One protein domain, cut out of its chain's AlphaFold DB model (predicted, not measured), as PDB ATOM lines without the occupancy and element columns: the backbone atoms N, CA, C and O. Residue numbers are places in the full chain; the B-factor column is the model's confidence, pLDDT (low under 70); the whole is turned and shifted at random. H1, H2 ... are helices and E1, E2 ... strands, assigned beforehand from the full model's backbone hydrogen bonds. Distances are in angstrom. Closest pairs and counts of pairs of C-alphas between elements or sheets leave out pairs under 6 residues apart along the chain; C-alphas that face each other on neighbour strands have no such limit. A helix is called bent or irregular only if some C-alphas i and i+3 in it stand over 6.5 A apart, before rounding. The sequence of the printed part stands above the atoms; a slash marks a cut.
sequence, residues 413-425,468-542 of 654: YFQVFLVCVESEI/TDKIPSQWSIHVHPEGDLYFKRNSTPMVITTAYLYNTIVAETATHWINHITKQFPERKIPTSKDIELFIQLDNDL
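What this domain is: This is residues 413 to 425 and 468 to 542 of the 654 residues of an uncharacterized protein of Crucibulum laeve (UniProt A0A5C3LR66). One strongly twisted sheet of five strands has a single long helix, H1, running slantwise over one face, while the other face is bare of named helices. H1 covers mainly E5 and E4, and at one edge of the sheet E2, E3 and E4 fold back and forth as a meander. The printed part has 88 residues, with E1, E2, E3, E4, H1 and E5 in that order along the chain; the sheet is mixed, in the order E1, E5, E4, E3, E2. The class is mixed, helices and strands, and the whole is compact, with a radius of gyration of the C-alphas of 13.3 A and spans of 38 by 27 by 25 A.

Where its parts are: E1, residues 414 to 420, begins at C-alpha 414 (168.305, 171.510, 173.585) and is 19.0 A long. E5, residues 532 to 538, measures 19.1 A and ends at C-alpha 538 (173.223, 168.708, 175.751). E4 is residues 494 to 497, 10.3 A; E3 is residues 485 to 489, 13.7 A; E2 is residues 475 to 479, 13.4 A. H1, residues 504 to 523, is 29.4 A long and begins at C-alpha 504 (172.587, 156.123, 180.891). It is irregular, but only just: C-alphas 519 and 522 are 6.9 A apart.

How they stand to each other: E5 and E4 are parallel at 22 degrees, with N 534 and O 494 at 2.8 A, within hydrogen-bond range. On the other side of E5, E1 is antiparallel to it at 163 degrees, with N 417 and O 535 at 3.1 A. E4 and E3 are a hairpin at 153 degrees, with N 487 and O 497 at 2.8 A. E3 and E2 are a hairpin at 148 degrees, with N 476 and O 488 at 2.8 A. E2, E3 and E4 form a meander, each strand the antiparallel neighbour of the one before. The edge strands are E1 and E2. H1 is on the sheet at a height of 9.4 A, over E5 and E4, and on the local plane its line and that of E5 stand at 36 degrees. The closest C-alphas of H1 and E5 are those of Ala 510 and Leu 538, 7.9 A apart. E4, H1 and E5 make a strand-helix-strand unit, two parallel neighbour strands with a helix between, and its crossover is left-handed. In H1, 14 of 16 O i to N i+4 pairs are within hydrogen-bond range.

The domain as a whole: The C-alphas farthest apart are those of Glu 424 and Asp 469, at 41.6 A. Residues 426 to 467 are not printed, and C-alphas 425 and 468 are 38.7 A apart across this cut, which falls in the link from E1 to E2. Of the links that are printed whole, none is long. The mean pLDDT of the printed part is 76.0, and it is under 70 at residues 413 to 425, residue 482 and residues 539 to 542.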
ATOM      1  N   TYR A 413     166.543 172.326 177.992       33.94
ATOM      2  CA  TYR A 413     166.841 173.074 176.768       33.94
ATOM      3  C   TYR A 413     167.777 172.249 175.878       33.94
ATOM      4  O   TYR A 413     168.696 171.605 176.370       33.94
ATOM      5  N   PHE A 414     167.517 172.248 174.571       41.31
ATOM      6  CA  PHE A 414     168.305 171.510 173.585       41.31
ATOM      7  C   PHE A 414     168.700 172.463 172.466       41.31
ATOM      8  O   PHE A 414     167.828 173.108 171.878       41.31
ATOM      9  N   GLN A 415     169.991 172.512 172.142       44.84
ATOM     10  CA  GLN A 415     170.478 173.212 170.961       44.84
ATOM     11  C   GLN A 415     170.998 172.180 169.957       44.84
ATOM     12  O   GLN A 415     171.904 171.397 170.242       44.84
ATOM     13  N   VAL A 416     170.349 172.135 168.793       42.53
ATOM     14  CA  VAL A 416     170.690 171.220 167.701       42.53
ATOM     15  C   VAL A 416     171.271 172.048 166.573       42.53
ATOM     16  O   VAL A 416     170.575 172.900 166.020       42.53
ATOM     17  N   PHE A 417     172.519 171.763 166.217       53.34
ATOM     18  CA  PHE A 417     173.175 172.383 165.077       53.34
ATOM     19  C   PHE A 417     173.234 171.375 163.928       53.34
ATOM     20  O   PHE A 417     173.714 170.249 164.077       53.34
ATOM     21  N   LEU A 418     172.696 171.780 162.780       39.72
ATOM     22  CA  LEU A 418     172.807 171.047 161.523       39.72
ATOM     23  C   LEU A 418     173.938 171.679 160.722       39.72
ATOM     24  O   LEU A 418     173.793 172.796 160.228       39.72
ATOM     25  N   VAL A 419     175.048 170.959 160.601       48.22
ATOM     26  CA  VAL A 419     176.201 171.397 159.818       48.22
ATOM     27  C   VAL A 419     176.142 170.651 158.487       48.22
ATOM     28  O   VAL A 419     176.365 169.444 158.418       48.22
ATOM     29  N   CYS A 420     175.749 171.359 157.427       34.69
ATOM     30  CA  CYS A 420     175.701 170.817 156.071       34.69
ATOM     31  C   CYS A 420     176.860 171.406 155.266       34.69
ATOM     32  O   CYS A 420     176.914 172.618 155.049       34.69
ATOM     33  N   VAL A 421     177.790 170.549 154.851       39.53
ATOM     34  CA  VAL A 421     178.929 170.929 154.015       39.53
ATOM     35  C   VAL A 421     178.448 170.912 152.556       39.53
ATOM     36  O   VAL A 421     178.264 169.853 151.973       39.53
ATOM     37  N   GLU A 422     178.139 172.096 152.022       34.06
ATOM     38  CA  GLU A 422     177.723 172.400 150.638       34.06
ATOM     39  C   GLU A 422     176.613 171.540 149.992       34.06
ATOM     40  O   GLU A 422     176.828 170.547 149.305       34.06
ATOM     41  N   SER A 423     175.388 172.066 150.041       29.83
ATOM     42  CA  SER A 423     174.506 172.099 148.866       29.83
ATOM     43  C   SER A 423     173.647 173.362 148.948       29.83
ATOM     44  O   SER A 423     173.294 173.794 150.047       29.83
ATOM     45  N   GLU A 424     173.350 174.005 147.814       32.75
ATOM     46  CA  GLU A 424     172.420 175.141 147.739       32.75
ATOM     47  C   GLU A 424     171.017 174.698 148.189       32.75
ATOM     48  O   GLU A 424     170.154 174.350 147.385       32.75
ATOM     49  N   ILE A 425     170.776 174.677 149.499       34.84
ATOM     50  CA  ILE A 425     169.461 174.440 150.082       34.84
ATOM     51  C   ILE A 425     168.994 175.754 150.686       34.84
ATOM     52  O   ILE A 425     169.454 176.196 151.737       34.84
ATOM     53  N   THR A 468     184.007 152.816 179.750       71.62
ATOM     54  CA  THR A 468     183.782 152.334 178.378       71.62
ATOM     55  C   THR A 468     182.613 151.360 178.278       71.62
ATOM     56  O   THR A 468     181.855 151.428 177.315       71.62
ATOM     57  N   ASP A 469     182.402 150.522 179.296       80.25
ATOM     58  CA  ASP A 469     181.330 149.516 179.312       80.25
ATOM     59  C   ASP A 469     179.941 150.140 179.486       80.25
ATOM     60  O   ASP A 469     178.921 149.533 179.157       80.25
ATOM     61  N   LYS A 470     179.886 151.374 180.002       82.94
ATOM     62  CA  LYS A 470     178.641 152.128 180.201       82.94
ATOM     63  C   LYS A 470     178.224 152.921 178.966       82.94
ATOM     64  O   LYS A 470     177.100 153.420 178.916       82.94
ATOM     65  N   ILE A 471     179.105 153.055 177.978       86.75
ATOM     66  CA  ILE A 471     178.819 153.780 176.742       86.75
ATOM     67  C   ILE A 471     178.037 152.848 175.816       86.75
ATOM     68  O   ILE A 471     178.460 151.713 175.594       86.75
ATOM     69  N   PRO A 472     176.905 153.286 175.237       90.00
ATOM     70  CA  PRO A 472     176.180 152.431 174.312       90.00
ATOM     71  C   PRO A 472     177.074 152.075 173.121       90.00
ATOM     72  O   PRO A 472     177.694 152.960 172.539       90.00
ATOM     73  N   SER A 473     177.079 150.804 172.713       90.38
ATOM     74  CA  SER A 473     177.995 150.229 171.705       90.38
ATOM     75  C   SER A 473     178.025 150.933 170.340       90.38
ATOM     76  O   SER A 473     178.934 150.725 169.544       90.38
ATOM     77  N   GLN A 474     177.027 151.766 170.054       91.75
ATOM     78  CA  GLN A 474     176.944 152.603 168.859       91.75
ATOM     79  C   GLN A 474     177.791 153.888 168.924       91.75
ATOM     80  O   GLN A 474     177.901 154.584 167.914       91.75
ATOM     81  N   TRP A 475     178.355 154.223 170.085       92.62
ATOM     82  CA  TRP A 475     179.176 155.410 170.311       92.62
ATOM     83  C   TRP A 475     180.645 155.043 170.521       92.62
ATOM     84  O   TRP A 475     180.975 154.000 171.076       92.62
ATOM     85  N   SER A 476     181.523 155.951 170.110       91.50
ATOM     86  CA  SER A 476     182.966 155.907 170.348       91.50
ATOM     87  C   SER A 476     183.401 157.180 171.072       91.50
ATOM     88  O   SER A 476     182.886 158.256 170.762       91.50
ATOM     89  N   ILE A 477     184.306 157.055 172.048       90.69
ATOM     90  CA  ILE A 477     184.960 158.195 172.709       90.69
ATOM     91  C   ILE A 477     186.128 158.667 171.859       90.69
ATOM     92  O   ILE A 477     186.877 157.855 171.321       90.69
ATOM     93  N   HIS A 478     186.291 159.982 171.804       89.50
ATOM     94  CA  HIS A 478     187.425 160.667 171.207       89.50
ATOM     95  C   HIS A 478     187.884 161.789 172.141       89.50
ATOM     96  O   HIS A 478     187.111 162.274 172.971       89.50
ATOM     97  N   VAL A 479     189.138 162.203 171.988       81.25
ATOM     98  CA  VAL A 479     189.754 163.306 172.733       81.25
ATOM     99  C   VAL A 479     190.067 164.422 171.737       81.25
ATOM    100  O   VAL A 479     190.654 164.171 170.683       81.25
ATOM    101  N   HIS A 480     189.626 165.643 172.020       83.06
ATOM    102  CA  HIS A 480     190.005 166.836 171.266       83.06
ATOM    103  C   HIS A 480     191.496 167.147 171.507       83.06
ATOM    104  O   HIS A 480     191.971 166.891 172.610       83.06
ATOM    105  N   PRO A 481     192.249 167.748 170.563       70.38
ATOM    106  CA  PRO A 481     193.650 168.137 170.795       70.38
ATOM    107  C   PRO A 481     193.886 169.029 172.031       70.38
ATOM    108  O   PRO A 481     194.996 169.090 172.554       70.38
ATOM    109  N   GLU A 482     192.842 169.707 172.516       68.94
ATOM    110  CA  GLU A 482     192.875 170.535 173.733       68.94
ATOM    111  C   GLU A 482     192.513 169.757 175.019       68.94
ATOM    112  O   GLU A 482     192.608 170.301 176.114       68.94
ATOM    113  N   GLY A 483     192.154 168.473 174.907       73.88
ATOM    114  CA  GLY A 483     191.931 167.553 176.029       73.88
ATOM    115  C   GLY A 483     190.472 167.224 176.336       73.88
ATOM    116  O   GLY A 483     190.225 166.316 177.127       73.88
ATOM    117  N   ASP A 484     189.511 167.905 175.715       77.50
ATOM    118  CA  ASP A 484     188.086 167.650 175.943       77.50
ATOM    119  C   ASP A 484     187.629 166.319 175.345       77.50
ATOM    120  O   ASP A 484     187.977 165.957 174.220       77.50
ATOM    121  N   LEU A 485     186.773 165.605 176.075       84.06
ATOM    122  CA  LEU A 485     186.146 164.389 175.569       84.06
ATOM    123  C   LEU A 485     184.946 164.725 174.686       84.06
ATOM    124  O   LEU A 485     184.075 165.512 175.057       84.06
ATOM    125  N   TYR A 486     184.844 164.045 173.549       90.19
ATOM    126  CA  TYR A 486     183.645 164.058 172.721       90.19
ATOM    127  C   TYR A 486     183.269 162.647 172.271       90.19
ATOM    128  O   TYR A 486     184.089 161.730 172.216       90.19
ATOM    129  N   PHE A 487     181.991 162.457 171.964       92.69
ATOM    130  CA  PHE A 487     181.416 161.170 171.604       92.69
ATOM    131  C   PHE A 487     180.926 161.214 170.164       92.69
ATOM    132  O   PHE A 487     180.213 162.134 169.762       92.69
ATOM    133  N   LYS A 488     181.282 160.185 169.397       93.56
ATOM    134  CA  LYS A 488     180.939 160.048 167.983       93.56
ATOM    135  C   LYS A 488     180.128 158.780 167.745       93.56
ATOM    136  O   LYS A 488     180.573 157.682 168.089       93.56
ATOM    137  N   ARG A 489     178.954 158.925 167.130       93.00
ATOM    138  CA  ARG A 489     178.117 157.828 166.623       93.00
ATOM    139  C   ARG A 489     178.277 157.752 165.112       93.00
ATOM    140  O   ARG A 489     177.895 158.681 164.398       93.00
ATOM    141  N   ASN A 490     178.794 156.626 164.622       86.44
ATOM    142  CA  ASN A 490     178.953 156.354 163.189       86.44
ATOM    143  C   ASN A 490     177.602 155.979 162.546       86.44
ATOM    144  O   ASN A 490     177.401 154.855 162.093       86.44
ATOM    145  N   SER A 491     176.644 156.907 162.567       87.56
ATOM    146  CA  SER A 491     175.354 156.809 161.873       87.56
ATOM    147  C   SER A 491     175.343 157.665 160.602       87.56
ATOM    148  O   SER A 491     176.326 158.322 160.271       87.56
ATOM    149  N   THR A 492     174.231 157.659 159.867       84.62
ATOM    150  CA  THR A 492     173.979 158.605 158.772       84.62
ATOM    151  C   THR A 492     172.688 159.364 159.095       84.62
ATOM    152  O   THR A 492     171.621 158.745 159.047       84.62
ATOM    153  N   PRO A 493     172.759 160.653 159.481       85.06
ATOM    154  CA  PRO A 493     173.964 161.497 159.595       85.06
ATOM    155  C   PRO A 493     174.919 161.044 160.715       85.06
ATOM    156  O   PRO A 493     174.497 160.371 161.665       85.06
ATOM    157  N   MET A 494     176.197 161.413 160.608       90.06
ATOM    158  CA  MET A 494     177.162 161.207 161.691       90.06
ATOM    159  C   MET A 494     176.785 162.116 162.859       90.06
ATOM    160  O   MET A 494     176.460 163.278 162.635       90.06
ATOM    161  N   VAL A 495     176.802 161.613 164.096       90.88
ATOM    162  CA  VAL A 495     176.447 162.434 165.265       90.88
ATOM    163  C   VAL A 495     177.648 162.622 166.171       90.88
ATOM    164  O   VAL A 495     178.284 161.642 166.561       90.88
ATOM    165  N   ILE A 496     177.911 163.875 166.532       91.38
ATOM    166  CA  ILE A 496     178.942 164.271 167.487       91.38
ATOM    167  C   ILE A 496     178.267 164.972 168.669       91.38
ATOM    168  O   ILE A 496     177.364 165.792 168.495       91.38
ATOM    169  N   THR A 497     178.681 164.640 169.887       90.44
ATOM    170  CA  THR A 497     178.223 165.329 171.095       90.44
ATOM    171  C   THR A 497     179.345 165.441 172.114       90.44
ATOM    172  O   THR A 497     180.133 164.515 172.282       90.44
ATOM    173  N   THR A 498     179.410 166.569 172.813       85.31
ATOM    174  CA  THR A 498     180.252 166.752 174.006       85.31
ATOM    175  C   THR A 498     179.530 166.320 175.286       85.31
ATOM    176  O   THR A 498     180.093 166.360 176.377       85.31
ATOM    177  N   ALA A 499     178.271 165.882 175.173       84.38
ATOM    178  CA  ALA A 499     177.501 165.392 176.298       84.38
ATOM    179  C   ALA A 499     178.078 164.076 176.818       84.38
ATOM    180  O   ALA A 499     178.339 163.140 176.065       84.38
ATOM    181  N   TYR A 500     178.215 163.979 178.130       81.81
ATOM    182  CA  TYR A 500     178.814 162.830 178.780       81.81
ATOM    183  C   TYR A 500     177.901 161.592 178.784       81.81
ATOM    184  O   TYR A 500     177.074 161.397 179.678       81.81
ATOM    185  N   LEU A 501     178.090 160.708 177.800       85.44
ATOM    186  CA  LEU A 501     177.216 159.550 177.562       85.44
ATOM    187  C   LEU A 501     177.398 158.371 178.535       85.44
ATOM    188  O   LEU A 501     176.698 157.371 178.404       85.44
ATOM    189  N   TYR A 502     178.288 158.454 179.527       80.81
ATOM    190  CA  TYR A 502     178.359 157.431 180.585       80.81
ATOM    191  C   TYR A 502     177.157 157.490 181.540       80.81
ATOM    192  O   TYR A 502     176.901 156.540 182.279       80.81
ATOM    193  N   ASN A 503     176.420 158.608 181.557       83.94
ATOM    194  CA  ASN A 503     175.131 158.670 182.227       83.94
ATOM    195  C   ASN A 503     174.086 158.046 181.298       83.94
ATOM    196  O   ASN A 503     173.756 158.613 180.255       83.94
ATOM    197  N   THR A 504     173.551 156.889 181.691       81.12
ATOM    198  CA  THR A 504     172.587 156.123 180.891       81.12
ATOM    199  C   THR A 504     171.386 156.966 180.473       81.12
ATOM    200  O   THR A 504     170.916 156.830 179.351       81.12
ATOM    201  N   ILE A 505     170.938 157.906 181.310       83.12
ATOM    202  CA  ILE A 505     169.801 158.771 180.981       83.12
ATOM    203  C   ILE A 505     170.182 159.806 179.922       83.12
ATOM    204  O   ILE A 505     169.416 160.028 178.985       83.12
ATOM    205  N   VAL A 506     171.367 160.416 180.026       83.19
ATOM    206  CA  VAL A 506     171.882 161.338 178.997       83.19
ATOM    207  C   VAL A 506     172.041 160.591 177.674       83.19
ATOM    208  O   VAL A 506     171.610 161.085 176.634       83.19
ATOM    209  N   ALA A 507     172.564 159.364 177.709       85.12
ATOM    210  CA  ALA A 507     172.731 158.524 176.530       85.12
ATOM    211  C   ALA A 507     171.408 158.088 175.888       85.12
ATOM    212  O   ALA A 507     171.264 158.158 174.664       85.12
ATOM    213  N   GLU A 508     170.427 157.667 176.688       85.25
ATOM    214  CA  GLU A 508     169.078 157.332 176.224       85.25
ATOM    215  C   GLU A 508     168.380 158.560 175.636       85.25
ATOM    216  O   GLU A 508     167.798 158.475 174.554       85.25
ATOM    217  N   THR A 509     168.506 159.714 176.292       85.31
ATOM    218  CA  THR A 509     167.924 160.985 175.842       85.31
ATOM    219  C   THR A 509     168.552 161.438 174.528       85.31
ATOM    220  O   THR A 509     167.828 161.716 173.572       85.31
ATOM    221  N   ALA A 510     169.885 161.438 174.435       84.88
ATOM    222  CA  ALA A 510     170.614 161.736 173.204       84.88
ATOM    223  C   ALA A 510     170.175 160.797 172.073       84.88
ATOM    224  O   ALA A 510     169.823 161.244 170.984       84.88
ATOM    225  N   THR A 511     170.119 159.490 172.343       86.25
ATOM    226  CA  THR A 511     169.716 158.476 171.359       86.25
ATOM    227  C   THR A 511     168.273 158.676 170.901       86.25
ATOM    228  O   THR A 511     167.995 158.597 169.703       86.25
ATOM    229  N   HIS A 512     167.355 158.966 171.826       87.06
ATOM    230  CA  HIS A 512     165.960 159.252 171.515       87.06
ATOM    231  C   HIS A 512     165.835 160.469 170.594       87.06
ATOM    232  O   HIS A 512     165.183 160.380 169.553       87.06
ATOM    233  N   TRP A 513     166.515 161.569 170.925       85.00
ATOM    234  CA  TRP A 513     166.521 162.783 170.111       85.00
ATOM    235  C   TRP A 513     167.136 162.566 168.737       85.00
ATOM    236  O   TRP A 513     166.540 162.969 167.743       85.00
ATOM    237  N   ILE A 514     168.270 161.870 168.651       86.12
ATOM    238  CA  ILE A 514     168.897 161.528 167.369       86.12
ATOM    239  C   ILE A 514     167.929 160.734 166.500       86.12
ATOM    240  O   ILE A 514     167.740 161.064 165.332       86.12
ATOM    241  N   ASN A 515     167.288 159.708 167.061       87.69
ATOM    242  CA  ASN A 515     166.347 158.877 166.316       87.69
ATOM    243  C   ASN A 515     165.116 159.690 165.882       87.69
ATOM    244  O   ASN A 515     164.637 159.522 164.761       87.69
ATOM    245  N   HIS A 516     164.624 160.595 166.735       85.94
ATOM    246  CA  HIS A 516     163.513 161.487 166.414       85.94
ATOM    247  C   HIS A 516     163.871 162.464 165.284       85.94
ATOM    248  O   HIS A 516     163.148 162.545 164.292       85.94
ATOM    249  N   ILE A 517     165.011 163.152 165.395       84.00
ATOM    250  CA  ILE A 517     165.525 164.101 164.398       84.00
ATOM    251  C   ILE A 517     165.757 163.388 163.063       84.00
ATOM    252  O   ILE A 517     165.251 163.827 162.035       84.00
ATOM    253  N   THR A 518     166.427 162.234 163.080       84.94
ATOM    254  CA  THR A 518     166.725 161.457 161.867       84.94
ATOM    255  C   THR A 518     165.446 160.955 161.191       84.94
ATOM    256  O   THR A 518     165.353 160.959 159.966       84.94
ATOM    257  N   LYS A 519     164.405 160.592 161.960       87.62
ATOM    258  CA  LYS A 519     163.098 160.202 161.405       87.62
ATOM    259  C   LYS A 519     162.408 161.351 160.657       87.62
ATOM    260  O   LYS A 519     161.655 161.095 159.725       87.62
ATOM    261  N   GLN A 520     162.677 162.599 161.035       86.81
ATOM    262  CA  GLN A 520     162.113 163.790 160.395       86.81
ATOM    263  C   GLN A 520     162.847 164.190 159.101       86.81
ATOM    264  O   GLN A 520     162.332 165.009 158.340       86.81
ATOM    265  N   PHE A 521     164.029 163.629 158.817       88.31
ATOM    266  CA  PHE A 521     164.828 164.026 157.650       88.31
ATOM    267  C   PHE A 521     164.130 163.745 156.311       88.31
ATOM    268  O   PHE A 521     164.043 164.678 155.506       88.31
ATOM    269  N   PRO A 522     163.553 162.547 156.067       85.12
ATOM    270  CA  PRO A 522     162.827 162.279 154.825       85.12
ATOM    271  C   PRO A 522     161.604 163.185 154.651       85.12
ATOM    272  O   PRO A 522     161.365 163.697 153.558       85.12
ATOM    273  N   GLU A 523     160.859 163.435 155.735       86.38
ATOM    274  CA  GLU A 523     159.665 164.294 155.731       86.38
ATOM    275  C   GLU A 523     160.011 165.741 155.356       86.38
ATOM    276  O   GLU A 523     159.252 166.414 154.658       86.38
ATOM    277  N   ARG A 524     161.193 166.206 155.772       81.69
ATOM    278  CA  ARG A 524     161.689 167.563 155.516       81.69
ATOM    279  C   ARG A 524     162.588 167.676 154.287       81.69
ATOM    280  O   ARG A 524     163.093 168.764 154.024       81.69
ATOM    281  N   LYS A 525     162.775 166.585 153.535       86.50
ATOM    282  CA  LYS A 525     163.688 166.504 152.382       86.50
ATOM    283  C   LYS A 525     165.120 166.951 152.721       86.50
ATOM    284  O   LYS A 525     165.810 167.504 151.868       86.50
ATOM    285  N   ILE A 526     165.559 166.726 153.962       79.12
ATOM    286  CA  ILE A 526     166.948 166.967 154.366       79.12
ATOM    287  C   ILE A 526     167.784 165.822 153.779       79.12
ATOM    288  O   ILE A 526     167.428 164.661 154.010       79.12
ATOM    289  N   PRO A 527     168.858 166.100 153.017       76.31
ATOM    290  CA  PRO A 527     169.687 165.047 152.447       76.31
ATOM    291  C   PRO A 527     170.237 164.154 153.556       76.31
ATOM    292  O   PRO A 527     170.834 164.631 154.508       76.31
ATOM    293  N   THR A 528     170.076 162.842 153.450       75.12
ATOM    294  CA  THR A 528     170.715 161.896 154.379       75.12
ATOM    295  C   THR A 528     172.084 161.484 153.844       75.12
ATOM    296  O   THR A 528     172.388 160.290 153.789       75.12
ATOM    297  N   SER A 529     172.877 162.447 153.355       79.06
ATOM    298  CA  SER A 529     174.221 162.125 152.868       79.06
ATOM    299  C   SER A 529     175.091 161.675 154.037       79.06
ATOM    300  O   SER A 529     174.895 162.104 155.178       79.06
ATOM    301  N   LYS A 530     176.089 160.840 153.740       74.69
ATOM    302  CA  LYS A 530     177.166 160.535 154.692       74.69
ATOM    303  C   LYS A 530     177.944 161.791 155.104       74.69
ATOM    304  O   LYS A 530     178.618 161.753 156.123       74.69
ATOM    305  N   ASP A 531     177.773 162.878 154.359       76.81
ATOM    306  CA  ASP A 531     178.466 164.153 154.538       76.81
ATOM    307  C   ASP A 531     177.738 165.121 155.488       76.81
ATOM    308  O   ASP A 531     178.186 166.249 155.676       76.81
ATOM    309  N   ILE A 532     176.594 164.726 156.068       80.00
ATOM    310  CA  ILE A 532     175.928 165.543 157.090       80.00
ATOM    311  C   ILE A 532     176.379 165.114 158.481       80.00
ATOM    312  O   ILE A 532     176.208 163.957 158.883       80.00
ATOM    313  N   GLU A 533     176.863 166.099 159.233       85.94
ATOM    314  CA  GLU A 533     177.182 165.980 160.646       85.94
ATOM    315  C   GLU A 533     176.111 166.669 161.491       85.94
ATOM    316  O   GLU A 533     175.725 167.819 161.267       85.94
ATOM    317  N   LEU A 534     175.617 165.942 162.486       88.00
ATOM    318  CA  LEU A 534     174.707 166.458 163.490       88.00
ATOM    319  C   LEU A 534     175.492 166.688 164.776       88.00
ATOM    320  O   LEU A 534     175.933 165.731 165.417       88.00
ATOM    321  N   PHE A 535     175.628 167.950 165.173       86.12
ATOM    322  CA  PHE A 535     176.201 168.295 166.464       86.12
ATOM    323  C   PHE A 535     175.082 168.521 167.479       86.12
ATOM    324  O   PHE A 535     174.195 169.361 167.291       86.12
ATOM    325  N   ILE A 536     175.113 167.737 168.554       84.44
ATOM    326  CA  ILE A 536     174.148 167.841 169.646       84.44
ATOM    327  C   ILE A 536     174.887 168.319 170.880       84.44
ATOM    328  O   ILE A 536     175.707 167.591 171.444       84.44
ATOM    329  N   GLN A 537     174.541 169.514 171.335       80.81
ATOM    330  CA  GLN A 537     174.965 170.007 172.631       80.81
ATOM    331  C   GLN A 537     173.836 169.759 173.630       80.81
ATOM    332  O   GLN A 537     172.741 170.311 173.505       80.81
ATOM    333  N   LEU A 538     174.092 168.872 174.593       73.81
ATOM    334  CA  LEU A 538     173.223 168.708 175.751       73.81
ATOM    335  C   LEU A 538     173.824 169.537 176.872       73.81
ATOM    336  O   LEU A 538     174.893 169.197 177.380       73.81
ATOM    337  N   ASP A 539     173.146 170.621 177.229       58.84
ATOM    338  CA  ASP A 539     173.466 171.311 178.468       58.84
ATOM    339  C   ASP A 539     173.058 170.398 179.622       58.84
ATOM    340  O   ASP A 539     171.898 169.992 179.738       58.84
ATOM    341  N   ASN A 540     174.027 170.035 180.459       50.16
ATOM    342  CA  ASN A 540     173.754 169.255 181.665       50.16
ATOM    343  C   ASN A 540     173.132 170.123 182.775       50.16
ATOM    344  O   ASN A 540     172.741 169.591 183.814       50.16
ATOM    345  N   ASP A 541     172.995 171.433 182.544       42.75
ATOM    346  CA  ASP A 541     172.364 172.366 183.468       42.75
ATOM    347  C   ASP A 541     170.838 172.208 183.470       42.75
ATOM    348  O   ASP A 541     170.096 172.659 182.597       42.75
ATOM    349  N   LEU A 542     170.351 171.559 184.525       35.03
ATOM    350  CA  LEU A 542     168.948 171.232 184.771       35.03
ATOM    351  C   LEU A 542     168.052 172.422 185.189       35.03
ATOM    352  O   LEU A 542     166.891 172.198 185.534       35.03
TER     353      LEU A 542